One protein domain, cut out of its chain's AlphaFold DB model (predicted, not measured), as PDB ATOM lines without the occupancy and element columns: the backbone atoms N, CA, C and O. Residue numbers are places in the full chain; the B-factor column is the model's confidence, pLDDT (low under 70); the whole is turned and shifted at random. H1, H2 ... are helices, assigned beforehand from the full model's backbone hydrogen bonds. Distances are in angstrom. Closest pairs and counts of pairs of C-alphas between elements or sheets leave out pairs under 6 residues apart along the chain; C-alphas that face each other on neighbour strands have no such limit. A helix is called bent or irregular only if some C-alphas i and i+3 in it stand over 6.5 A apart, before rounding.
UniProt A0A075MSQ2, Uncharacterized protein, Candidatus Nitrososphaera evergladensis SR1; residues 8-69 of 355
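Overview. This is residues 8 to 69 of the 355 residues of an uncharacterized protein of Candidatus Nitrososphaera evergladensis SR1 (UniProt A0A075MSQ2). The model shows a long helical hairpin: two long, straight helices, H1 and H2, lie side by side and run opposite ways, joined at one end by a tight turn. Together they make a thin, flat rod one helix thick, and the turn sticks out at its end with residues 36 to 42, of which 40 to 42 belong to H2. The printed part has 62 residues with two named helices, H1 then H2 along the chain, and no named strand; the class is all helix. The whole is loose, with a radius of gyration of the C-alphas of 14.9 A, and its C-alphas span 47 by 17 by 5 A.

Arrangement. The longest helix is H1, residues 8 to 35, and it touches H2, residues 40 to 66. Their closest C-alphas are those of Gly 17 and Ile 61, 7.1 A apart, and 4 pairs of C-alphas lie within 8 A. The two lines stand at a shallow tilt of 2 degrees and run opposite ways, with the centres 12.9 A apart. H1 and H2 form a helical hairpin. In both helices every O i to N i+4 pair is within hydrogen-bond range, and neither helix is bent.

Along the chain. H1 has 28 residues and measures 40.8 A from C-alpha 8 at (-9.386, 23.427, 93.091) to C-alpha 35 at (-49.316, 28.957, 86.774). H2 has 27 residues and measures 38.8 A from first to last C-alpha, ending with C-alpha 66 at (-20.378, 11.240, 98.019).

Size, cuts and confidence. The C-alphas farthest apart are those of Ser 8 and Gly 39, at 48.0 A, while those of Ser 8 and Gly 69, the first and last printed, are 14.8 A apart. The printed part has no cut, and the link from H1 to H2, 4 residues, is tight. The mean pLDDT of the printed part is 77.2; residue 32 and residues 35 to 38 are under 70.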
ATOM      1  N   SER A   8      -8.842  22.718  94.253       75.69
ATOM      2  CA  SER A   8      -9.386  23.427  93.091       75.69
ATOM      3  C   SER A   8     -10.483  22.647  92.368       75.69
ATOM      4  O   SER A   8     -11.480  23.251  91.969       75.69
ATOM      5  N   ASP A   9     -10.356  21.324  92.240       75.56
ATOM      6  CA  ASP A   9     -11.372  20.489  91.589       75.56
ATOM      7  C   ASP A   9     -12.645  20.434  92.435       75.56
ATOM      8  O   ASP A   9     -13.748  20.593  91.914       75.56
ATOM      9  N   ALA A  10     -12.499  20.312  93.758       72.19
ATOM     10  CA  ALA A  10     -13.624  20.333  94.689       72.19
ATOM     11  C   ALA A  10     -14.365  21.683  94.675       72.19
ATOM     12  O   ALA A  10     -15.598  21.713  94.661       72.19
ATOM     13  N   LYS A  11     -13.635  22.809  94.631       74.19
ATOM     14  CA  LYS A  11     -14.231  24.153  94.502       74.19
ATOM     15  C   LYS A  11     -14.941  24.329  93.161       74.19
ATOM     16  O   LYS A  11     -16.054  24.850  93.138       74.19
ATOM     17  N   SER A  12     -14.337  23.856  92.072       77.69
ATOM     18  CA  SER A  12     -14.933  23.883  90.730       77.69
ATOM     19  C   SER A  12     -16.236  23.081  90.682       77.69
ATOM     20  O   SER A  12     -17.255  23.591  90.223       77.69
ATOM     21  N   LEU A  13     -16.243  21.866  91.238       75.19
ATOM     22  CA  LEU A  13     -17.438  21.024  91.359       75.19
ATOM     23  C   LEU A  13     -18.535  21.677  92.208       75.19
ATOM     24  O   LEU A  13     -19.703  21.645  91.826       75.19
ATOM     25  N   ALA A  14     -18.173  22.309  93.327       73.19
ATOM     26  CA  ALA A  14     -19.127  23.027  94.172       73.19
ATOM     27  C   ALA A  14     -19.742  24.242  93.453       73.19
ATOM     28  O   ALA A  14     -20.947  24.462  93.554       73.19
ATOM     29  N   LEU A  15     -18.942  24.999  92.694       74.19
ATOM     30  CA  LEU A  15     -19.402  26.127  91.876       74.19
ATOM     31  C   LEU A  15     -20.358  25.679  90.766       74.19
ATOM     32  O   LEU A  15     -21.408  26.292  90.582       74.19
ATOM     33  N   VAL A  16     -20.034  24.585  90.070       77.75
ATOM     34  CA  VAL A  16     -20.918  23.992  89.054       77.75
ATOM     35  C   VAL A  16     -22.226  23.520  89.692       77.75
ATOM     36  O   VAL A  16     -23.302  23.852  89.198       77.75
ATOM     37  N   GLY A  17     -22.154  22.821  90.828       75.50
ATOM     38  CA  GLY A  17     -23.335  22.387  91.575       75.50
ATOM     39  C   GLY A  17     -24.220  23.555  92.023       75.50
ATOM     40  O   GLY A  17     -25.436  23.510  91.841       75.50
ATOM     41  N   ALA A  18     -23.623  24.632  92.544       74.12
ATOM     42  CA  ALA A  18     -24.340  25.842  92.945       74.12
ATOM     43  C   ALA A  18     -24.984  26.565  91.750       74.12
ATOM     44  O   ALA A  18     -26.123  27.017  91.853       74.12
ATOM     45  N   GLY A  19     -24.292  26.628  90.608       75.31
ATOM     46  CA  GLY A  19     -24.824  27.206  89.372       75.31
ATOM     47  C   GLY A  19     -26.025  26.431  88.824       75.31
ATOM     48  O   GLY A  19     -27.026  27.038  88.436       75.31
ATOM     49  N   ILE A  20     -25.969  25.095  88.857       76.94
ATOM     50  CA  ILE A  20     -27.096  24.227  88.481       76.94
ATOM     51  C   ILE A  20     -28.275  24.452  89.431       76.94
ATOM     52  O   ILE A  20     -29.401  24.636  88.971       76.94
ATOM     53  N   LEU A  21     -28.021  24.502  90.744       71.81
ATOM     54  CA  LEU A  21     -29.066  24.716  91.745       71.81
ATOM     55  C   LEU A  21     -29.760  26.076  91.565       71.81
ATOM     56  O   LEU A  21     -30.985  26.132  91.584       71.81
ATOM     57  N   ALA A  22     -28.986  27.145  91.352       73.88
ATOM     58  CA  ALA A  22     -29.503  28.499  91.148       73.88
ATOM     59  C   ALA A  22     -30.320  28.625  89.853       73.88
ATOM     60  O   ALA A  22     -31.392  29.229  89.843       73.88
ATOM     61  N   SER A  23     -29.842  28.021  88.762       74.12
ATOM     62  CA  SER A  23     -30.576  27.990  87.489       74.12
ATOM     63  C   SER A  23     -31.892  27.223  87.633       74.12
ATOM     64  O   SER A  23     -32.920  27.616  87.086       74.12
ATOM     65  N   PHE A  24     -31.873  26.145  88.419       73.38
ATOM     66  CA  PHE A  24     -33.045  25.326  88.677       73.38
ATOM     67  C   PHE A  24     -34.091  26.044  89.545       73.38
ATOM     68  O   PHE A  24     -35.275  26.021  89.211       73.38
ATOM     69  N   THR A  25     -33.690  26.731  90.621       72.56
ATOM     70  CA  THR A  25     -34.625  27.515  91.450       72.56
ATOM     71  C   THR A  25     -35.272  28.658  90.676       72.56
ATOM     72  O   THR A  25     -36.465  28.894  90.861       72.56
ATOM     73  N   LEU A  26     -34.529  29.327  89.788       75.69
ATOM     74  CA  LEU A  26     -35.087  30.353  88.901       75.69
ATOM     75  C   LEU A  26     -36.142  29.764  87.954       75.69
ATOM     76  O   LEU A  26     -37.253  30.284  87.886       75.69
ATOM     77  N   ALA A  27     -35.852  28.625  87.315       76.56
ATOM     78  CA  ALA A  27     -36.809  27.953  86.436       76.56
ATOM     79  C   ALA A  27     -38.095  27.532  87.173       76.56
ATOM     80  O   ALA A  27     -39.200  27.707  86.660       76.56
ATOM     81  N   VAL A  28     -37.975  27.016  88.402       71.56
ATOM     82  CA  VAL A  28     -39.135  26.667  89.242       71.56
ATOM     83  C   VAL A  28     -39.959  27.906  89.605       71.56
ATOM     84  O   VAL A  28     -41.191  27.844  89.607       71.56
ATOM     85  N   PHE A  29     -39.305  29.031  89.898       73.56
ATOM     86  CA  PHE A  29     -39.980  30.284  90.229       73.56
ATOM     87  C   PHE A  29     -40.761  30.856  89.032       73.56
ATOM     88  O   PHE A  29     -41.923  31.246  89.184       73.56
ATOM     89  N   ASP A  30     -40.177  30.827  87.833       76.19
ATOM     90  CA  ASP A  30     -40.834  31.261  86.588       76.19
ATOM     91  C   ASP A  30     -42.048  30.383  86.234       76.19
ATOM     92  O   ASP A  30     -43.109  30.878  85.835       76.19
ATOM     93  N   ILE A  31     -41.940  29.070  86.458       70.62
ATOM     94  CA  ILE A  31     -43.057  28.133  86.287       70.62
ATOM     95  C   ILE A  31     -44.174  28.431  87.301       70.62
ATOM     96  O   ILE A  31     -45.351  28.474  86.934       70.62
ATOM     97  N   HIS A  32     -43.827  28.672  88.568       69.25
ATOM     98  CA  HIS A  32     -44.809  28.954  89.618       69.25
ATOM     99  C   HIS A  32     -45.578  30.260  89.367       69.25
ATOM    100  O   HIS A  32     -46.797  30.308  89.532       69.25
ATOM    101  N   THR A  33     -44.884  31.319  88.941       73.75
ATOM    102  CA  THR A  33     -45.508  32.620  88.646       73.75
ATOM    103  C   THR A  33     -46.454  32.561  87.446       73.75
ATOM    104  O   THR A  33     -47.531  33.157  87.504       73.75
ATOM    105  N   SER A  34     -46.121  31.783  86.413       72.31
ATOM    106  CA  SER A  34     -46.974  31.597  85.229       72.31
ATOM    107  C   SER A  34     -48.264  30.813  85.523       72.31
ATOM    108  O   SER A  34     -49.288  31.020  84.869       72.31
ATOM    109  N   LEU A  35     -48.240  29.922  86.518       65.31
ATOM    110  CA  LEU A  35     -49.316  28.957  86.774       65.31
ATOM    111  C   LEU A  35     -50.398  29.415  87.761       65.31
ATOM    112  O   LEU A  35     -51.453  28.787  87.808       65.31
ATOM    113  N   LYS A  36     -50.226  30.550  88.453       66.62
ATOM    114  CA  LYS A  36     -51.250  31.147  89.345       66.62
ATOM    115  C   LYS A  36     -52.598  31.476  88.672       66.62
ATOM    116  O   LYS A  36     -53.535  31.888  89.347       66.62
ATOM    117  N   SER A  37     -52.707  31.326  87.352       69.62
ATOM    118  CA  SER A  37     -53.933  31.564  86.580       69.62
ATOM    119  C   SER A  37     -54.803  30.314  86.368       69.62
ATOM    120  O   SER A  37     -55.927  30.437  85.884       69.62
ATOM    121  N   ILE A  38     -54.322  29.116  86.731       64.81
ATOM    122  CA  ILE A  38     -54.956  27.828  86.412       64.81
ATOM    123  C   ILE A  38     -55.286  27.118  87.735       64.81
ATOM    124  O   ILE A  38     -54.386  26.822  88.507       64.81
ATOM    125  N   GLY A  39     -56.575  26.906  88.028       77.56
ATOM    126  CA  GLY A  39     -57.113  26.639  89.378       77.56
ATOM    127  C   GLY A  39     -56.516  25.494  90.230       77.56
ATOM    128  O   GLY A  39     -55.693  24.691  89.800       77.56
ATOM    129  N   ALA A  40     -57.008  25.397  91.472       75.25
ATOM    130  CA  ALA A  40     -56.395  24.705  92.621       75.25
ATOM    131  C   ALA A  40     -55.912  23.247  92.425       75.25
ATOM    132  O   ALA A  40     -54.959  22.822  93.076       75.25
ATOM    133  N   THR A  41     -56.525  22.448  91.547       75.06
ATOM    134  CA  THR A  41     -56.061  21.071  91.275       75.06
ATOM    135  C   THR A  41     -54.730  21.034  90.525       75.06
ATOM    136  O   THR A  41     -53.916  20.141  90.765       75.06
ATOM    137  N   VAL A  42     -54.476  22.019  89.660       76.38
ATOM    138  CA  VAL A  42     -53.200  22.164  88.943       76.38
ATOM    139  C   VAL A  42     -52.102  22.628  89.897       76.38
ATOM    140  O   VAL A  42     -50.977  22.140  89.809       76.38
ATOM    141  N   GLU A  43     -52.436  23.476  90.871       76.25
ATOM    142  CA  GLU A  43     -51.490  23.924  91.900       76.25
ATOM    143  C   GLU A  43     -50.948  22.756  92.740       76.25
ATOM    144  O   GLU A  43     -49.744  22.686  92.988       76.25
ATOM    145  N   ILE A  44     -51.802  21.798  93.125       76.94
ATOM    146  CA  ILE A  44     -51.386  20.626  93.917       76.94
ATOM    147  C   ILE A  44     -50.468  19.703  93.103       76.94
ATOM    148  O   ILE A  44     -49.406  19.307  93.585       76.94
ATOM    149  N   ALA A  45     -50.843  19.369  91.864       75.62
ATOM    150  CA  ALA A  45     -50.030  18.506  91.001       75.62
ATOM    151  C   ALA A  45     -48.662  19.137  90.677       75.62
ATOM    152  O   ALA A  45     -47.635  18.449  90.649       75.62
ATOM    153  N   LEU A  46     -48.637  20.459  90.490       78.06
ATOM    154  CA  LEU A  46     -47.411  21.217  90.296       78.06
ATOM    155  C   LEU A  46     -46.533  21.197  91.549       78.06
ATOM    156  O   LEU A  46     -45.339  20.933  91.442       78.06
ATOM    157  N   ALA A  47     -47.108  21.436  92.729       77.94
ATOM    158  CA  ALA A  47     -46.367  21.405  93.986       77.94
ATOM    159  C   ALA A  47     -45.700  20.039  94.220       77.94
ATOM    160  O   ALA A  47     -44.530  19.982  94.600       77.94
ATOM    161  N   ILE A  48     -46.404  18.943  93.916       79.44
ATOM    162  CA  ILE A  48     -45.853  17.581  93.979       79.44
ATOM    163  C   ILE A  48     -44.699  17.410  92.982       79.44
ATOM    164  O   ILE A  48     -43.648  16.881  93.343       79.44
ATOM    165  N   SER A  49     -44.868  17.885  91.746       81.62
ATOM    166  CA  SER A  49     -43.832  17.794  90.709       81.62
ATOM    167  C   SER A  49     -42.576  18.575  91.102       81.62
ATOM    168  O   SER A  49     -41.473  18.039  91.033       81.62
ATOM    169  N   ILE A  50     -42.733  19.808  91.595       82.75
ATOM    170  CA  ILE A  50     -41.628  20.632  92.102       82.75
ATOM    171  C   ILE A  50     -40.919  19.918  93.256       82.75
ATOM    172  O   ILE A  50     -39.693  19.811  93.242       82.75
ATOM    173  N   ALA A  51     -41.670  19.383  94.225       80.56
ATOM    174  CA  ALA A  51     -41.096  18.650  95.351       80.56
ATOM    175  C   ALA A  51     -40.272  17.439  94.883       80.56
ATOM    176  O   ALA A  51     -39.160  17.233  95.369       80.56
ATOM    177  N   TYR A  52     -40.769  16.680  93.902       83.62
ATOM    178  CA  TYR A  52     -40.045  15.542  93.340       83.62
ATOM    179  C   TYR A  52     -38.727  15.966  92.688       83.62
ATOM    180  O   TYR A  52     -37.690  15.352  92.942       83.62
ATOM    181  N   VAL A  53     -38.729  17.043  91.894       84.06
ATOM    182  CA  VAL A  53     -37.488  17.499  91.258       84.06
ATOM    183  C   VAL A  53     -36.496  18.045  92.287       84.06
ATOM    184  O   VAL A  53     -35.311  17.740  92.194       84.06
ATOM    185  N   VAL A  54     -36.954  18.763  93.319       83.75
ATOM    186  CA  VAL A  54     -36.083  19.208  94.422       83.75
ATOM    187  C   VAL A  54     -35.431  18.014  95.128       83.75
ATOM    188  O   VAL A  54     -34.223  18.037  95.365       83.75
ATOM    189  N   ILE A  55     -36.191  16.951  95.410       85.31
ATOM    190  CA  ILE A  55     -35.652  15.715  95.999       85.31
ATOM    191  C   ILE A  55     -34.613  15.081  95.065       85.31
ATOM    192  O   ILE A  55     -33.524  14.737  95.518       85.31
ATOM    193  N   MET A  56     -34.901  14.972  93.766       87.81
ATOM    194  CA  MET A  56     -33.970  14.401  92.784       87.81
ATOM    195  C   MET A  56     -32.671  15.204  92.675       87.81
ATOM    196  O   MET A  56     -31.589  14.618  92.650       87.81
ATOM    197  N   VAL A  57     -32.753  16.538  92.664       86.69
ATOM    198  CA  VAL A  57     -31.579  17.421  92.655       86.69
ATOM    199  C   VAL A  57     -30.779  17.271  93.951       86.69
ATOM    200  O   VAL A  57     -29.557  17.155  93.898       86.69
ATOM    201  N   ALA A  58     -31.438  17.192  95.111       84.94
ATOM    202  CA  ALA A  58     -30.764  16.963  96.389       84.94
ATOM    203  C   ALA A  58     -30.047  15.602  96.436       84.94
ATOM    204  O   ALA A  58     -28.900  15.531  96.876       84.94
ATOM    205  N   VAL A  59     -30.680  14.534  95.936       87.81
ATOM    206  CA  VAL A  59     -30.068  13.198  95.816       87.81
ATOM    207  C   VAL A  59     -28.886  13.224  94.848       87.81
ATOM    208  O   VAL A  59     -27.844  12.648  95.151       87.81
ATOM    209  N   MET A  60     -29.006  13.925  93.718       88.88
ATOM    210  CA  MET A  60     -27.918  14.076  92.752       88.88
ATOM    211  C   MET A  60     -26.729  14.827  93.360       88.88
ATOM    212  O   MET A  60     -25.598  14.368  93.236       88.88
ATOM    213  N   ILE A  61     -26.968  15.926  94.081       85.50
ATOM    214  CA  ILE A  61     -25.919  16.656  94.805       85.50
ATOM    215  C   ILE A  61     -25.289  15.764  95.872       85.50
ATOM    216  O   ILE A  61     -24.068  15.705  95.964       85.50
ATOM    217  N   ALA A  62     -26.087  15.026  96.647       81.75
ATOM    218  CA  ALA A  62     -25.567  14.089  97.636       81.75
ATOM    219  C   ALA A  62     -24.694  13.004  96.983       81.75
ATOM    220  O   ALA A  62     -23.617  12.719  97.494       81.75
ATOM    221  N   ALA A  63     -25.096  12.459  95.830       84.94
ATOM    222  CA  ALA A  63     -24.310  11.490  95.068       84.94
ATOM    223  C   ALA A  63     -23.007  12.099  94.519       84.94
ATOM    224  O   ALA A  63     -21.949  11.480  94.632       84.94
ATOM    225  N   ILE A  64     -23.061  13.331  93.999       84.75
ATOM    226  CA  ILE A  64     -21.887  14.081  93.525       84.75
ATOM    227  C   ILE A  64     -20.943  14.423  94.677       84.75
ATOM    228  O   ILE A  64     -19.742  14.421  94.469       84.75
ATOM    229  N   LEU A  65     -21.440  14.705  95.883       80.88
ATOM    230  CA  LEU A  65     -20.602  14.957  97.062       80.88
ATOM    231  C   LEU A  65     -20.052  13.660  97.672       80.88
ATOM    232  O   LEU A  65     -18.967  13.661  98.258       80.88
ATOM    233  N   TYR A  66     -20.787  12.556  97.538       79.81
ATOM    234  CA  TYR A  66     -20.378  11.240  98.019       79.81
ATOM    235  C   TYR A  66     -19.284  10.622  97.140       79.81
ATOM    236  O   TYR A  66     -18.320  10.079  97.671       79.81
ATOM    237  N   GLY A  67     -19.386  10.759  95.811       79.38
ATOM    238  CA  GLY A  67     -18.417  10.232  94.839       79.38
ATOM    239  C   GLY A  67     -16.944  10.594  95.114       79.38
ATOM    240  O   GLY A  67     -16.127   9.686  95.242       79.38
ATOM    241  N   PRO A  68     -16.580  11.882  95.250       77.25
ATOM    242  CA  PRO A  68     -15.221  12.332  95.535       77.25
ATOM    243  C   PRO A  68     -14.815  12.160  97.005       77.25
ATOM    244  O   PRO A  68     -13.712  12.553  97.365       77.25
ATOM    245  N   GLY A  69     -15.683  11.620  97.871       79.62
ATOM    246  CA  GLY A  69     -15.367  11.439  99.288       79.62
ATOM    247  C   GLY A  69     -15.398  12.727 100.122       79.62
ATOM    248  O   GLY A  69     -14.906  12.744 101.243       79.62
TER     249      GLY A  69